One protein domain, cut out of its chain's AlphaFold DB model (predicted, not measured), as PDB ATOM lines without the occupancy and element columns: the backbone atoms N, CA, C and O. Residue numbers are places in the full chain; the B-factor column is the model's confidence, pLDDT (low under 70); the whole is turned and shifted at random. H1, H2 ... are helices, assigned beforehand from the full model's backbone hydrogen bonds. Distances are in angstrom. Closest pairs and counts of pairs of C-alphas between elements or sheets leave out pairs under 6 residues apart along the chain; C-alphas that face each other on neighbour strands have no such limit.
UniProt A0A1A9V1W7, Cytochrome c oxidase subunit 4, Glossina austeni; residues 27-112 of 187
ATOM      1  N   VAL A  27       2.058  -1.056 -39.416       48.53
ATOM      2  CA  VAL A  27       1.365  -2.356 -39.605       48.53
ATOM      3  C   VAL A  27       2.305  -3.558 -39.832       48.53
ATOM      4  O   VAL A  27       1.944  -4.685 -39.500       48.53
ATOM      5  N   ALA A  28       3.540  -3.335 -40.303       49.88
ATOM      6  CA  ALA A  28       4.582  -4.367 -40.388       49.88
ATOM      7  C   ALA A  28       5.088  -4.861 -39.012       49.88
ATOM      8  O   ALA A  28       5.538  -6.000 -38.888       49.88
ATOM      9  N   SER A  29       4.984  -4.027 -37.974       54.31
ATOM     10  CA  SER A  29       5.339  -4.333 -36.584       54.31
ATOM     11  C   SER A  29       4.400  -5.371 -35.966       54.31
ATOM     12  O   SER A  29       4.856  -6.275 -35.272       54.31
ATOM     13  N   LEU A  30       3.097  -5.311 -36.268       51.53
ATOM     14  CA  LEU A  30       2.090  -6.193 -35.661       51.53
ATOM     15  C   LEU A  30       2.350  -7.671 -35.985       51.53
ATOM     16  O   LEU A  30       2.371  -8.506 -35.084       51.53
ATOM     17  N   HIS A  31       2.664  -7.980 -37.247       57.62
ATOM     18  CA  HIS A  31       3.003  -9.344 -37.663       57.62
ATOM     19  C   HIS A  31       4.319  -9.836 -37.036       57.62
ATOM     20  O   HIS A  31       4.512 -11.036 -36.828       57.62
ATOM     21  N   THR A  32       5.254  -8.926 -36.737       58.75
ATOM     22  CA  THR A  32       6.438  -9.297 -35.959       58.75
ATOM     23  C   THR A  32       6.092  -9.536 -34.495       58.75
ATOM     24  O   THR A  32       6.538 -10.547 -33.974       58.75
ATOM     25  N   LEU A  33       5.236  -8.731 -33.858       62.56
ATOM     26  CA  LEU A  33       4.837  -8.921 -32.455       62.56
ATOM     27  C   LEU A  33       4.145 -10.265 -32.194       62.56
ATOM     28  O   LEU A  33       4.468 -10.906 -31.201       62.56
ATOM     29  N   ASP A  34       3.294 -10.755 -33.096       64.88
ATOM     30  CA  ASP A  34       2.673 -12.082 -32.930       64.88
ATOM     31  C   ASP A  34       3.693 -13.235 -33.016       64.88
ATOM     32  O   ASP A  34       3.500 -14.298 -32.430       64.88
ATOM     33  N   LYS A  35       4.829 -13.024 -33.696       67.75
ATOM     34  CA  LYS A  35       5.977 -13.950 -33.683       67.75
ATOM     35  C   LYS A  35       6.854 -13.798 -32.437       67.75
ATOM     36  O   LYS A  35       7.696 -14.657 -32.167       67.75
ATOM     37  N   ILE A  36       6.712 -12.709 -31.690       67.06
ATOM     38  CA  ILE A  36       7.503 -12.364 -30.504       67.06
ATOM     39  C   ILE A  36       6.608 -12.590 -29.304       67.06
ATOM     40  O   ILE A  36       6.152 -11.661 -28.658       67.06
ATOM     41  N   ASP A  37       6.335 -13.857 -29.047       70.62
ATOM     42  CA  ASP A  37       5.281 -14.283 -28.139       70.62
ATOM     43  C   ASP A  37       5.304 -13.543 -26.777       70.62
ATOM     44  O   ASP A  37       4.540 -12.607 -26.541       70.62
ATOM     45  N   LYS A  38       6.241 -13.893 -25.883       74.06
ATOM     46  CA  LYS A  38       6.463 -13.198 -24.592       74.06
ATOM     47  C   LYS A  38       7.908 -12.755 -24.383       74.06
ATOM     48  O   LYS A  38       8.303 -12.427 -23.267       74.06
ATOM     49  N   ARG A  39       8.737 -12.821 -25.426       77.50
ATOM     50  CA  ARG A  39      10.161 -12.483 -25.318       77.50
ATOM     51  C   ARG A  39      10.336 -10.986 -25.104       77.50
ATOM     52  O   ARG A  39       9.649 -10.178 -25.722       77.50
ATOM     53  N   GLU A  40      11.286 -10.626 -24.254       77.25
ATOM     54  CA  GLU A  40      11.608  -9.226 -24.004       77.25
ATOM     55  C   GLU A  40      12.406  -8.607 -25.159       77.25
ATOM     56  O   GLU A  40      13.304  -9.227 -25.741       77.25
ATOM     57  N   ILE A  41      12.049  -7.362 -25.472       79.56
ATOM     58  CA  ILE A  41      12.660  -6.549 -26.519       79.56
ATOM     59  C   ILE A  41      13.772  -5.729 -25.863       79.56
ATOM     60  O   ILE A  41      13.520  -4.965 -24.934       79.56
ATOM     61  N   VAL A  42      15.004  -5.916 -26.330       77.88
ATOM     62  CA  VAL A  42      16.216  -5.276 -25.791       77.88
ATOM     63  C   VAL A  42      16.588  -4.031 -26.587       77.88
ATOM     64  O   VAL A  42      17.144  -3.086 -26.035       77.88
ATOM     65  N   GLY A  43      16.269  -4.012 -27.880       75.50
ATOM     66  CA  GLY A  43      16.607  -2.900 -28.754       75.50
ATOM     67  C   GLY A  43      15.937  -3.000 -30.115       75.50
ATOM     68  O   GLY A  43      14.988  -3.758 -30.315       75.50
ATOM     69  N   TYR A  44      16.450  -2.217 -31.056       72.06
ATOM     70  CA  TYR A  44      15.978  -2.216 -32.435       72.06
ATOM     71  C   TYR A  44      16.589  -3.386 -33.208       72.06
ATOM     72  O   TYR A  44      17.689  -3.832 -32.898       72.06
ATOM     73  N   GLY A  45      15.862  -3.934 -34.181       71.19
ATOM     74  CA  GLY A  45      16.394  -4.959 -35.080       71.19
ATOM     75  C   GLY A  45      16.965  -4.368 -36.355       71.19
ATOM     76  O   GLY A  45      16.798  -3.186 -36.639       71.19
ATOM     77  N   TRP A  46      17.578  -5.236 -37.160       65.75
ATOM     78  CA  TRP A  46      18.190  -4.892 -38.447       65.75
ATOM     79  C   TRP A  46      17.262  -4.073 -39.369       65.75
ATOM     80  O   TRP A  46      17.720  -3.173 -40.060       65.75
ATOM     81  N   ASN A  47      15.951  -4.348 -39.350       70.69
ATOM     82  CA  ASN A  47      14.938  -3.663 -40.169       70.69
ATOM     83  C   ASN A  47      14.069  -2.674 -39.365       70.69
ATOM     84  O   ASN A  47      12.963  -2.344 -39.789       70.69
ATOM     85  N   GLY A  48      14.483  -2.283 -38.155       68.19
ATOM     86  CA  GLY A  48      13.654  -1.493 -37.232       68.19
ATOM     87  C   GLY A  48      12.486  -2.269 -36.606       68.19
ATOM     88  O   GLY A  48      11.805  -1.750 -35.728       68.19
ATOM     89  N   THR A  49      12.273  -3.526 -37.000       69.38
ATOM     90  CA  THR A  49      11.342  -4.445 -36.344       69.38
ATOM     91  C   THR A  49      12.044  -5.207 -35.228       69.38
ATOM     92  O   THR A  49      13.221  -5.556 -35.334       69.38
ATOM     93  N   ALA A  50      11.325  -5.493 -34.143       68.88
ATOM     94  CA  ALA A  50      11.811  -6.415 -33.132       68.88
ATOM     95  C   ALA A  50      11.787  -7.819 -33.753       68.88
ATOM     96  O   ALA A  50      10.738  -8.425 -33.901       68.88
ATOM     97  N   CYS A  51      12.915  -8.356 -34.204       69.44
ATOM     98  CA  CYS A  51      12.965  -9.734 -34.688       69.44
ATOM     99  C   CYS A  51      14.249 -10.426 -34.234       69.44
ATOM    100  O   CYS A  51      15.320  -9.822 -34.167       69.44
ATOM    101  N   TYR A  52      14.126 -11.713 -33.909       71.50
ATOM    102  CA  TYR A  52      15.259 -12.601 -33.680       71.50
ATOM    103  C   TYR A  52      15.463 -13.403 -34.963       71.50
ATOM    104  O   TYR A  52      14.845 -14.449 -35.148       71.50
ATOM    105  N   PHE A  53      16.227 -12.848 -35.905       63.81
ATOM    106  CA  PHE A  53      16.328 -13.421 -37.248       63.81
ATOM    107  C   PHE A  53      17.332 -14.581 -37.294       63.81
ATOM    108  O   PHE A  53      16.978 -15.688 -37.695       63.81
ATOM    109  N   TYR A  54      18.571 -14.345 -36.856       69.62
ATOM    110  CA  TYR A  54      19.625 -15.357 -36.736       69.62
ATOM    111  C   TYR A  54      20.823 -14.775 -35.976       69.62
ATOM    112  O   TYR A  54      21.035 -13.561 -36.032       69.62
ATOM    113  N   ASP A  55      21.635 -15.617 -35.332       77.88
ATOM    114  CA  ASP A  55      22.906 -15.167 -34.758       77.88
ATOM    115  C   ASP A  55      23.916 -14.961 -35.897       77.88
ATOM    116  O   ASP A  55      24.431 -15.917 -36.480       77.88
ATOM    117  N   ARG A  56      24.152 -13.700 -36.267       78.31
ATOM    118  CA  ARG A  56      25.095 -13.299 -37.321       78.31
ATOM    119  C   ARG A  56      26.305 -12.596 -36.725       78.31
ATOM    120  O   ARG A  56      26.186 -11.878 -35.739       78.31
ATOM    121  N   ALA A  57      27.459 -12.752 -37.373       82.56
ATOM    122  CA  ALA A  57      28.679 -12.052 -36.975       82.56
ATOM    123  C   ALA A  57      28.548 -10.525 -37.120       82.56
ATOM    124  O   ALA A  57      28.989  -9.791 -36.241       82.56
ATOM    125  N   ASP A  58      27.873 -10.062 -38.177       83.56
ATOM    126  CA  ASP A  58      27.696  -8.630 -38.471       83.56
ATOM    127  C   ASP A  58      26.700  -7.942 -37.528       83.56
ATOM    128  O   ASP A  58      26.711  -6.722 -37.381       83.56
ATOM    129  N   TYR A  59      25.822  -8.723 -36.893       80.62
ATOM    130  CA  TYR A  59      24.803  -8.221 -35.980       80.62
ATOM    131  C   TYR A  59      24.861  -8.966 -34.644       80.62
ATOM    132  O   TYR A  59      24.047  -9.856 -34.386       80.62
ATOM    133  N   PRO A  60      25.834  -8.617 -33.784       81.88
ATOM    134  CA  PRO A  60      26.101  -9.358 -32.557       81.88
ATOM    135  C   PRO A  60      25.019  -9.167 -31.484       81.88
ATOM    136  O   PRO A  60      24.956  -9.960 -30.551       81.88
ATOM    137  N   MET A  61      24.184  -8.124 -31.589       82.06
ATOM    138  CA  MET A  61      23.149  -7.787 -30.604       82.06
ATOM    139  C   MET A  61      21.739  -7.859 -31.218       82.06
ATOM    140  O   MET A  61      21.244  -6.863 -31.739       82.06
ATOM    141  N   PRO A  62      21.057  -9.018 -31.181       81.25
ATOM    142  CA  PRO A  62      19.698  -9.137 -31.688       81.25
ATOM    143  C   PRO A  62      18.730  -8.251 -30.889       81.25
ATOM    144  O   PRO A  62      18.924  -7.989 -29.705       81.25
ATOM    145  N   ALA A  63      17.639  -7.831 -31.532       81.75
ATOM    146  CA  ALA A  63      16.622  -6.967 -30.923       81.75
ATOM    147  C   ALA A  63      15.885  -7.612 -29.739       81.75
ATOM    148  O   ALA A  63      15.258  -6.929 -28.932       81.75
ATOM    149  N   ILE A  64      15.907  -8.940 -29.671       81.88
ATOM    150  CA  ILE A  64      15.119  -9.763 -28.756       81.88
ATOM    151  C   ILE A  64      16.060 -10.784 -28.123       81.88
ATOM    152  O   ILE A  64      17.009 -11.229 -28.766       81.88
ATOM    153  N   ARG A  65      15.790 -11.197 -26.885       84.44
ATOM    154  CA  ARG A  65      16.494 -12.333 -26.270       84.44
ATOM    155  C   ARG A  65      16.006 -13.681 -26.814       84.44
ATOM    156  O   ARG A  65      14.835 -13.841 -27.143       84.44
ATOM    157  N   PHE A  66      16.887 -14.675 -26.878       82.88
ATOM    158  CA  PHE A  66      16.571 -15.977 -27.475       82.88
ATOM    159  C   PHE A  66      15.459 -16.752 -26.737       82.88
ATOM    160  O   PHE A  66      14.521 -17.246 -27.368       82.88
ATOM    161  N   ARG A  67      15.561 -16.897 -25.409       79.88
ATOM    162  CA  ARG A  67      14.624 -17.715 -24.613       79.88
ATOM    163  C   ARG A  67      13.327 -16.968 -24.290       79.88
ATOM    164  O   ARG A  67      13.336 -15.787 -23.965       79.88
ATOM    165  N   GLU A  68      12.218 -17.705 -24.283       74.00
ATOM    166  CA  GLU A  68      10.930 -17.224 -23.773       74.00
ATOM    167  C   GLU A  68      10.821 -17.338 -22.238       74.00
ATOM    168  O   GLU A  68      11.320 -18.305 -21.647       74.00
ATOM    169  N   PRO A  69      10.113 -16.403 -21.578       67.25
ATOM    170  CA  PRO A  69       9.889 -16.402 -20.133       67.25
ATOM    171  C   PRO A  69       8.731 -17.324 -19.692       67.25
ATOM    172  O   PRO A  69       7.833 -16.893 -18.976       67.25
ATOM    173  N   THR A  70       8.709 -18.596 -20.110       62.12
ATOM    174  CA  THR A  70       7.525 -19.464 -19.898       62.12
ATOM    175  C   THR A  70       7.617 -20.341 -18.639       62.12
ATOM    176  O   THR A  70       6.751 -20.254 -17.779       62.12
ATOM    177  N   ILE A  71       8.664 -21.167 -18.484       55.94
ATOM    178  CA  ILE A  71       8.769 -22.157 -17.373       55.94
ATOM    179  C   ILE A  71      10.056 -21.967 -16.550       55.94
ATOM    180  O   ILE A  71      10.064 -22.110 -15.333       55.94
ATOM    181  N   ILE A  72      11.140 -21.523 -17.192       64.19
ATOM    182  CA  ILE A  72      12.426 -21.167 -16.552       64.19
ATOM    183  C   ILE A  72      12.380 -19.711 -16.033       64.19
ATOM    184  O   ILE A  72      13.374 -19.159 -15.568       64.19
ATOM    185  N   HIS A  73      11.206 -19.073 -16.094       65.31
ATOM    186  CA  HIS A  73      11.012 -17.657 -15.808       65.31
ATOM    187  C   HIS A  73      11.542 -17.249 -14.434       65.31
ATOM    188  O   HIS A  73      12.197 -16.223 -14.329       65.31
ATOM    189  N   PHE A  74      11.341 -18.065 -13.394       65.81
ATOM    190  CA  PHE A  74      11.849 -17.753 -12.056       65.81
ATOM    191  C   PHE A  74      13.385 -17.701 -12.002       65.81
ATOM    192  O   PHE A  74      13.954 -16.785 -11.410       65.81
ATOM    193  N   ILE A  75      14.064 -18.650 -12.657       75.31
ATOM    194  CA  ILE A  75      15.532 -18.707 -12.711       75.31
ATOM    195  C   ILE A  75      16.068 -17.546 -13.550       75.31
ATOM    196  O   ILE A  75      16.982 -16.853 -13.116       75.31
ATOM    197  N   ILE A  76      15.465 -17.297 -14.714       78.56
ATOM    198  CA  ILE A  76      15.821 -16.189 -15.610       78.56
ATOM    199  C   ILE A  76      15.615 -14.845 -14.901       78.56
ATOM    200  O   ILE A  76      16.521 -14.022 -14.860       78.56
ATOM    201  N   HIS A  77      14.470 -14.651 -14.251       79.12
ATOM    202  CA  HIS A  77      14.168 -13.442 -13.497       79.12
ATOM    203  C   HIS A  77      15.156 -13.241 -12.342       79.12
ATOM    204  O   HIS A  77      15.677 -12.144 -12.177       79.12
ATOM    205  N   ASN A  78      15.485 -14.286 -11.575       83.81
ATOM    206  CA  ASN A  78      16.503 -14.201 -10.522       83.81
ATOM    207  C   ASN A  78      17.889 -13.850 -11.097       83.81
ATOM    208  O   ASN A  78      18.572 -12.979 -10.561       83.81
ATOM    209  N   LEU A  79      18.274 -14.451 -12.227       84.62
ATOM    210  CA  LEU A  79      19.506 -14.102 -12.940       84.62
ATOM    211  C   LEU A  79      19.510 -12.634 -13.382       84.62
ATOM    212  O   LEU A  79      20.512 -11.963 -13.172       84.62
ATOM    213  N   HIS A  80      18.398 -12.092 -13.881       83.25
ATOM    214  CA  HIS A  80      18.295 -10.670 -14.231       83.25
ATOM    215  C   HIS A  80      18.320  -9.743 -13.009       83.25
ATOM    216  O   HIS A  80      18.893  -8.657 -13.052       83.25
ATOM    217  N   GLN A  81      17.744 -10.155 -11.877       86.12
ATOM    218  CA  GLN A  81      17.874  -9.394 -10.627       86.12
ATOM    219  C   GLN A  81      19.324  -9.394 -10.117       86.12
ATOM    220  O   GLN A  81      19.769  -8.406  -9.533       86.12
ATOM    221  N   LYS A  82      20.075 -10.477 -10.356       85.62
ATOM    222  CA  LYS A  82      21.519 -10.554 -10.087       85.62
ATOM    223  C   LYS A  82      22.347  -9.769 -11.107       85.62
ATOM    224  O   LYS A  82      23.334  -9.164 -10.709       85.62
ATOM    225  N   GLU A  83      21.924  -9.712 -12.368       84.12
ATOM    226  CA  GLU A  83      22.557  -8.932 -13.443       84.12
ATOM    227  C   GLU A  83      22.590  -7.436 -13.117       84.12
ATOM    228  O   GLU A  83      23.583  -6.771 -13.398       84.12
ATOM    229  N   LYS A  84      21.539  -6.920 -12.463       87.69
ATOM    230  CA  LYS A  84      21.478  -5.532 -11.971       87.69
ATOM    231  C   LYS A  84      22.453  -5.243 -10.821       87.69
ATOM    232  O   LYS A  84      22.652  -4.082 -10.471       87.69
ATOM    233  N   ARG A  85      23.007  -6.278 -10.183       87.62
ATOM    234  CA  ARG A  85      23.990  -6.166  -9.093       87.62
ATOM    235  C   ARG A  85      25.409  -6.294  -9.652       87.62
ATOM    236  O   ARG A  85      25.622  -6.395 -10.851       87.62
ATOM    237  N   ASP A  86      26.400  -6.291  -8.767       91.50
ATOM    238  CA  ASP A  86      27.806  -6.427  -9.148       91.50
ATOM    239  C   ASP A  86      28.130  -7.831  -9.705       91.50
ATOM    240  O   ASP A  86      27.965  -8.851  -9.026       91.50
ATOM    241  N   TRP A  87      28.654  -7.878 -10.933       90.88
ATOM    242  CA  TRP A  87      28.997  -9.104 -11.662       90.88
ATOM    243  C   TRP A  87      30.184  -9.860 -11.060       90.88
ATOM    244  O   TRP A  87      30.405 -11.033 -11.391       90.88
ATOM    245  N   LYS A  88      30.957  -9.229 -10.168       89.81
ATOM    246  CA  LYS A  88      32.031  -9.907  -9.425       89.81
ATOM    247  C   LYS A  88      31.498 -10.967  -8.462       89.81
ATOM    248  O   LYS A  88      32.195 -11.939  -8.201       89.81
ATOM    249  N   LYS A  89      30.261 -10.813  -7.976       89.38
ATOM    250  CA  LYS A  89      29.629 -11.738  -7.017       89.38
ATOM    251  C   LYS A  89      28.918 -12.921  -7.681       89.38
ATOM    252  O   LYS A  89      28.423 -13.796  -6.981       89.38
ATOM    253  N   MET A  90      28.838 -12.932  -9.012       86.69
ATOM    254  CA  MET A  90      28.116 -13.944  -9.779       86.69
ATOM    255  C   MET A  90      29.042 -15.096 -10.173       86.69
ATOM    256  O   MET A  90      30.176 -14.860 -10.610       86.69
ATOM    257  N   SER A  91      28.555 -16.333 -10.056       91.56
ATOM    258  CA  SER A  91      29.343 -17.512 -10.419       91.56
ATOM    259  C   SER A  91      29.552 -17.599 -11.938       91.56
ATOM    260  O   SER A  91      28.832 -16.994 -12.739       91.56
ATOM    261  N   ILE A  92      30.570 -18.351 -12.363       92.62
ATOM    262  CA  ILE A  92      30.867 -18.552 -13.790       92.62
ATOM    263  C   ILE A  92      29.701 -19.262 -14.493       92.62
ATOM    264  O   ILE A  92      29.395 -18.959 -15.647       92.62
ATOM    265  N   ASP A  93      29.021 -20.170 -13.802       90.88
ATOM    266  CA  ASP A  93      27.914 -20.933 -14.376       90.88
ATOM    267  C   ASP A  93      26.653 -20.082 -14.526       90.88
ATOM    268  O   ASP A  93      25.965 -20.183 -15.541       90.88
ATOM    269  N   GLU A  94      26.404 -19.156 -13.598       89.56
ATOM    270  CA  GLU A  94      25.336 -18.159 -13.723       89.56
ATOM    271  C   GLU A  94      25.583 -17.216 -14.912       89.56
ATOM    272  O   GLU A  94      24.662 -16.934 -15.678       89.56
ATOM    273  N   LYS A  95      26.839 -16.803 -15.142       90.56
ATOM    274  CA  LYS A  95      27.232 -16.019 -16.332       90.56
ATOM    275  C   LYS A  95      26.982 -16.787 -17.629       90.56
ATOM    276  O   LYS A  95      26.417 -16.240 -18.576       90.56
ATOM    277  N   LYS A  96      27.365 -18.065 -17.679       89.94
ATOM    278  CA  LYS A  96      27.110 -18.932 -18.843       89.94
ATOM    279  C   LYS A  96      25.613 -19.148 -19.072       89.94
ATOM    280  O   LYS A  96      25.171 -19.145 -20.221       89.94
ATOM    281  N   ALA A  97      24.836 -19.310 -18.004       88.62
ATOM    282  CA  ALA A  97      23.387 -19.435 -18.086       88.62
ATOM    283  C   ALA A  97      22.755 -18.159 -18.657       88.62
ATOM    284  O   ALA A  97      21.970 -18.251 -19.597       88.62
ATOM    285  N   LEU A  98      23.163 -16.978 -18.178       88.12
ATOM    286  CA  LEU A  98      22.694 -15.686 -18.692       88.12
ATOM    287  C   LEU A  98      23.004 -15.512 -20.188       88.12
ATOM    288  O   LEU A  98      22.155 -15.062 -20.964       88.12
ATOM    289  N   TYR A  99      24.192 -15.948 -20.611       89.19
ATOM    290  CA  TYR A  99      24.577 -15.945 -22.019       89.19
ATOM    291  C   TYR A  99      23.651 -16.829 -22.869       89.19
ATOM    292  O   TYR A  99      23.156 -16.380 -23.898       89.19
ATOM    293  N   ARG A 100      23.349 -18.056 -22.422       87.50
ATOM    294  CA  ARG A 100      22.445 -18.985 -23.136       87.50
ATOM    295  C   ARG A 100      20.967 -18.595 -23.080       87.50
ATOM    296  O   ARG A 100      20.164 -19.135 -23.839       87.50
ATOM    297  N   VAL A 101      20.591 -17.698 -22.172       86.00
ATOM    298  CA  VAL A 101      19.258 -17.082 -22.147       86.00
ATOM    299  C   VAL A 101      19.147 -16.005 -23.224       86.00
ATOM    300  O   VAL A 101      18.134 -15.935 -23.919       86.00
ATOM    301  N   SER A 102      20.206 -15.210 -23.386       83.81
ATOM    302  CA  SER A 102      20.233 -14.087 -24.325       83.81
ATOM    303  C   SER A 102      20.477 -14.530 -25.769       83.81
ATOM    304  O   SER A 102      19.770 -14.070 -26.663       83.81
ATOM    305  N   PHE A 103      21.409 -15.461 -25.991       87.00
ATOM    306  CA  PHE A 103      21.860 -15.898 -27.315       87.00
ATOM    307  C   PHE A 103      21.679 -17.403 -27.513       87.00
ATOM    308  O   PHE A 103      21.882 -18.200 -26.588       87.00
ATOM    309  N   ARG A 104      21.352 -17.811 -28.742       84.25
ATOM    310  CA  ARG A 104      21.238 -19.225 -29.118       84.25
ATOM    311  C   ARG A 104      22.621 -19.856 -29.296       84.25
ATOM    312  O   ARG A 104      22.897 -20.892 -28.683       84.25
ATOM    313  N   GLN A 105      23.493 -19.246 -30.093       85.69
ATOM    314  CA  GLN A 105      24.795 -19.777 -30.503       85.69
ATOM    315  C   GLN A 105      25.959 -18.887 -30.051       85.69
ATOM    316  O   GLN A 105      25.826 -17.677 -29.894       85.69
ATOM    317  N   ARG A 106      27.130 -19.501 -29.848       87.06
ATOM    318  CA  ARG A 106      28.401 -18.777 -29.649       87.06
ATOM    319  C   ARG A 106      29.029 -18.408 -30.988       87.06
ATOM    320  O   ARG A 106      28.861 -19.144 -31.951       87.06
ATOM    321  N   PHE A 107      29.874 -17.375 -31.033       85.38
ATOM    322  CA  PHE A 107      30.614 -17.022 -32.257       85.38
ATOM    323  C   PHE A 107      31.410 -18.185 -32.856       85.38
ATOM    324  O   PHE A 107      31.399 -18.363 -34.067       85.38
ATOM    325  N   ALA A 108      32.010 -19.034 -32.017       85.88
ATOM    326  CA  ALA A 108      32.680 -20.247 -32.486       85.88
ATOM    327  C   ALA A 108      31.721 -21.226 -33.194       85.88
ATOM    328  O   ALA A 108      32.096 -21.863 -34.171       85.88
ATOM    329  N   GLU A 109      30.474 -21.328 -32.723       85.56
ATOM    330  CA  GLU A 109      29.440 -22.184 -33.318       85.56
ATOM    331  C   GLU A 109      28.927 -21.577 -34.639       85.56
ATOM    332  O   GLU A 109      28.685 -22.315 -35.587       85.56
ATOM    333  N   ILE A 110      28.832 -20.245 -34.730       85.06
ATOM    334  CA  ILE A 110      28.400 -19.516 -35.940       85.06
ATOM    335  C   ILE A 110      29.452 -19.612 -37.053       85.06
ATOM    336  O   ILE A 110      29.118 -19.795 -38.218       85.06
ATOM    337  N   GLN A 111      30.731 -19.485 -36.697       83.12
ATOM    338  CA  GLN A 111      31.847 -19.493 -37.649       83.12
ATOM    339  C   GLN A 111      32.282 -20.901 -38.065       83.12
ATOM    340  O   GLN A 111      33.147 -21.050 -38.928       83.12
ATOM    341  N   THR A 112      31.706 -21.943 -37.463       82.75
ATOM    342  CA  THR A 112      32.020 -23.317 -37.850       82.75
ATOM    343  C   THR A 112      31.545 -23.549 -39.283       82.75
ATOM    344  O   THR A 112      30.348 -23.516 -39.568       82.75
TER     345      THR A 112
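This is residues 27 to 112 of the 187 residues of the protein "Cytochrome c oxidase subunit 4" of Glossina austeni (UniProt A0A1A9V1W7). Two helices of equal residue count, H2 and H3, cross steeply at one end of the domain, a long looped stretch of residues 36 to 72 fills much of the rest, and H1 sits at the opposite end. The short H4 lies off to one side, beyond the last residues of H3. The printed part has 86 residues, with four named helices in the order H1, H2, H3, H4 and no named strand; the class is all helix, though under half of the residues, 35 of 86, are in named elements. It is only just compact, close to loose, with a radius of gyration of the C-alphas of 14.1 A and spans of 43 by 31 by 21 A.

H1, residues 27 to 35, begins with C-alpha 27 at (1.365, -2.356, -39.605) and is 13.8 A long from first to last C-alpha. H2, residues 73 to 83, measures 14.7 A, and H3, residues 92 to 102, measures 15.6 A. H4, residues 107 to 110, is 5.0 A long and ends with C-alpha 110 at (28.400, -19.516, -35.940).

H2 and H3 touch, and their closest C-alphas, those of Leu 79 and Leu 98, are 6.8 A apart. Their lines stand at a steep tilt of 65 degrees, opposite ways. H1 and H4 touch no helix. In H2 and H3 every O i to N i+4 pair is within hydrogen-bond range; in H1 2 of 5 are, beside 4 of 6 O i to N i+3 pairs, and H4 is too short for an O i to N i+4 pair.

The C-alphas farthest apart, those of Val 27 and Lys 89, are 44.1 A apart. The printed part has no cut. The link from H1 to H2 is long, with 37 residues. The mean pLDDT of the printed part is 77.6; 23 residues are under 70, among them residues 27 to 36 and 69 to 74.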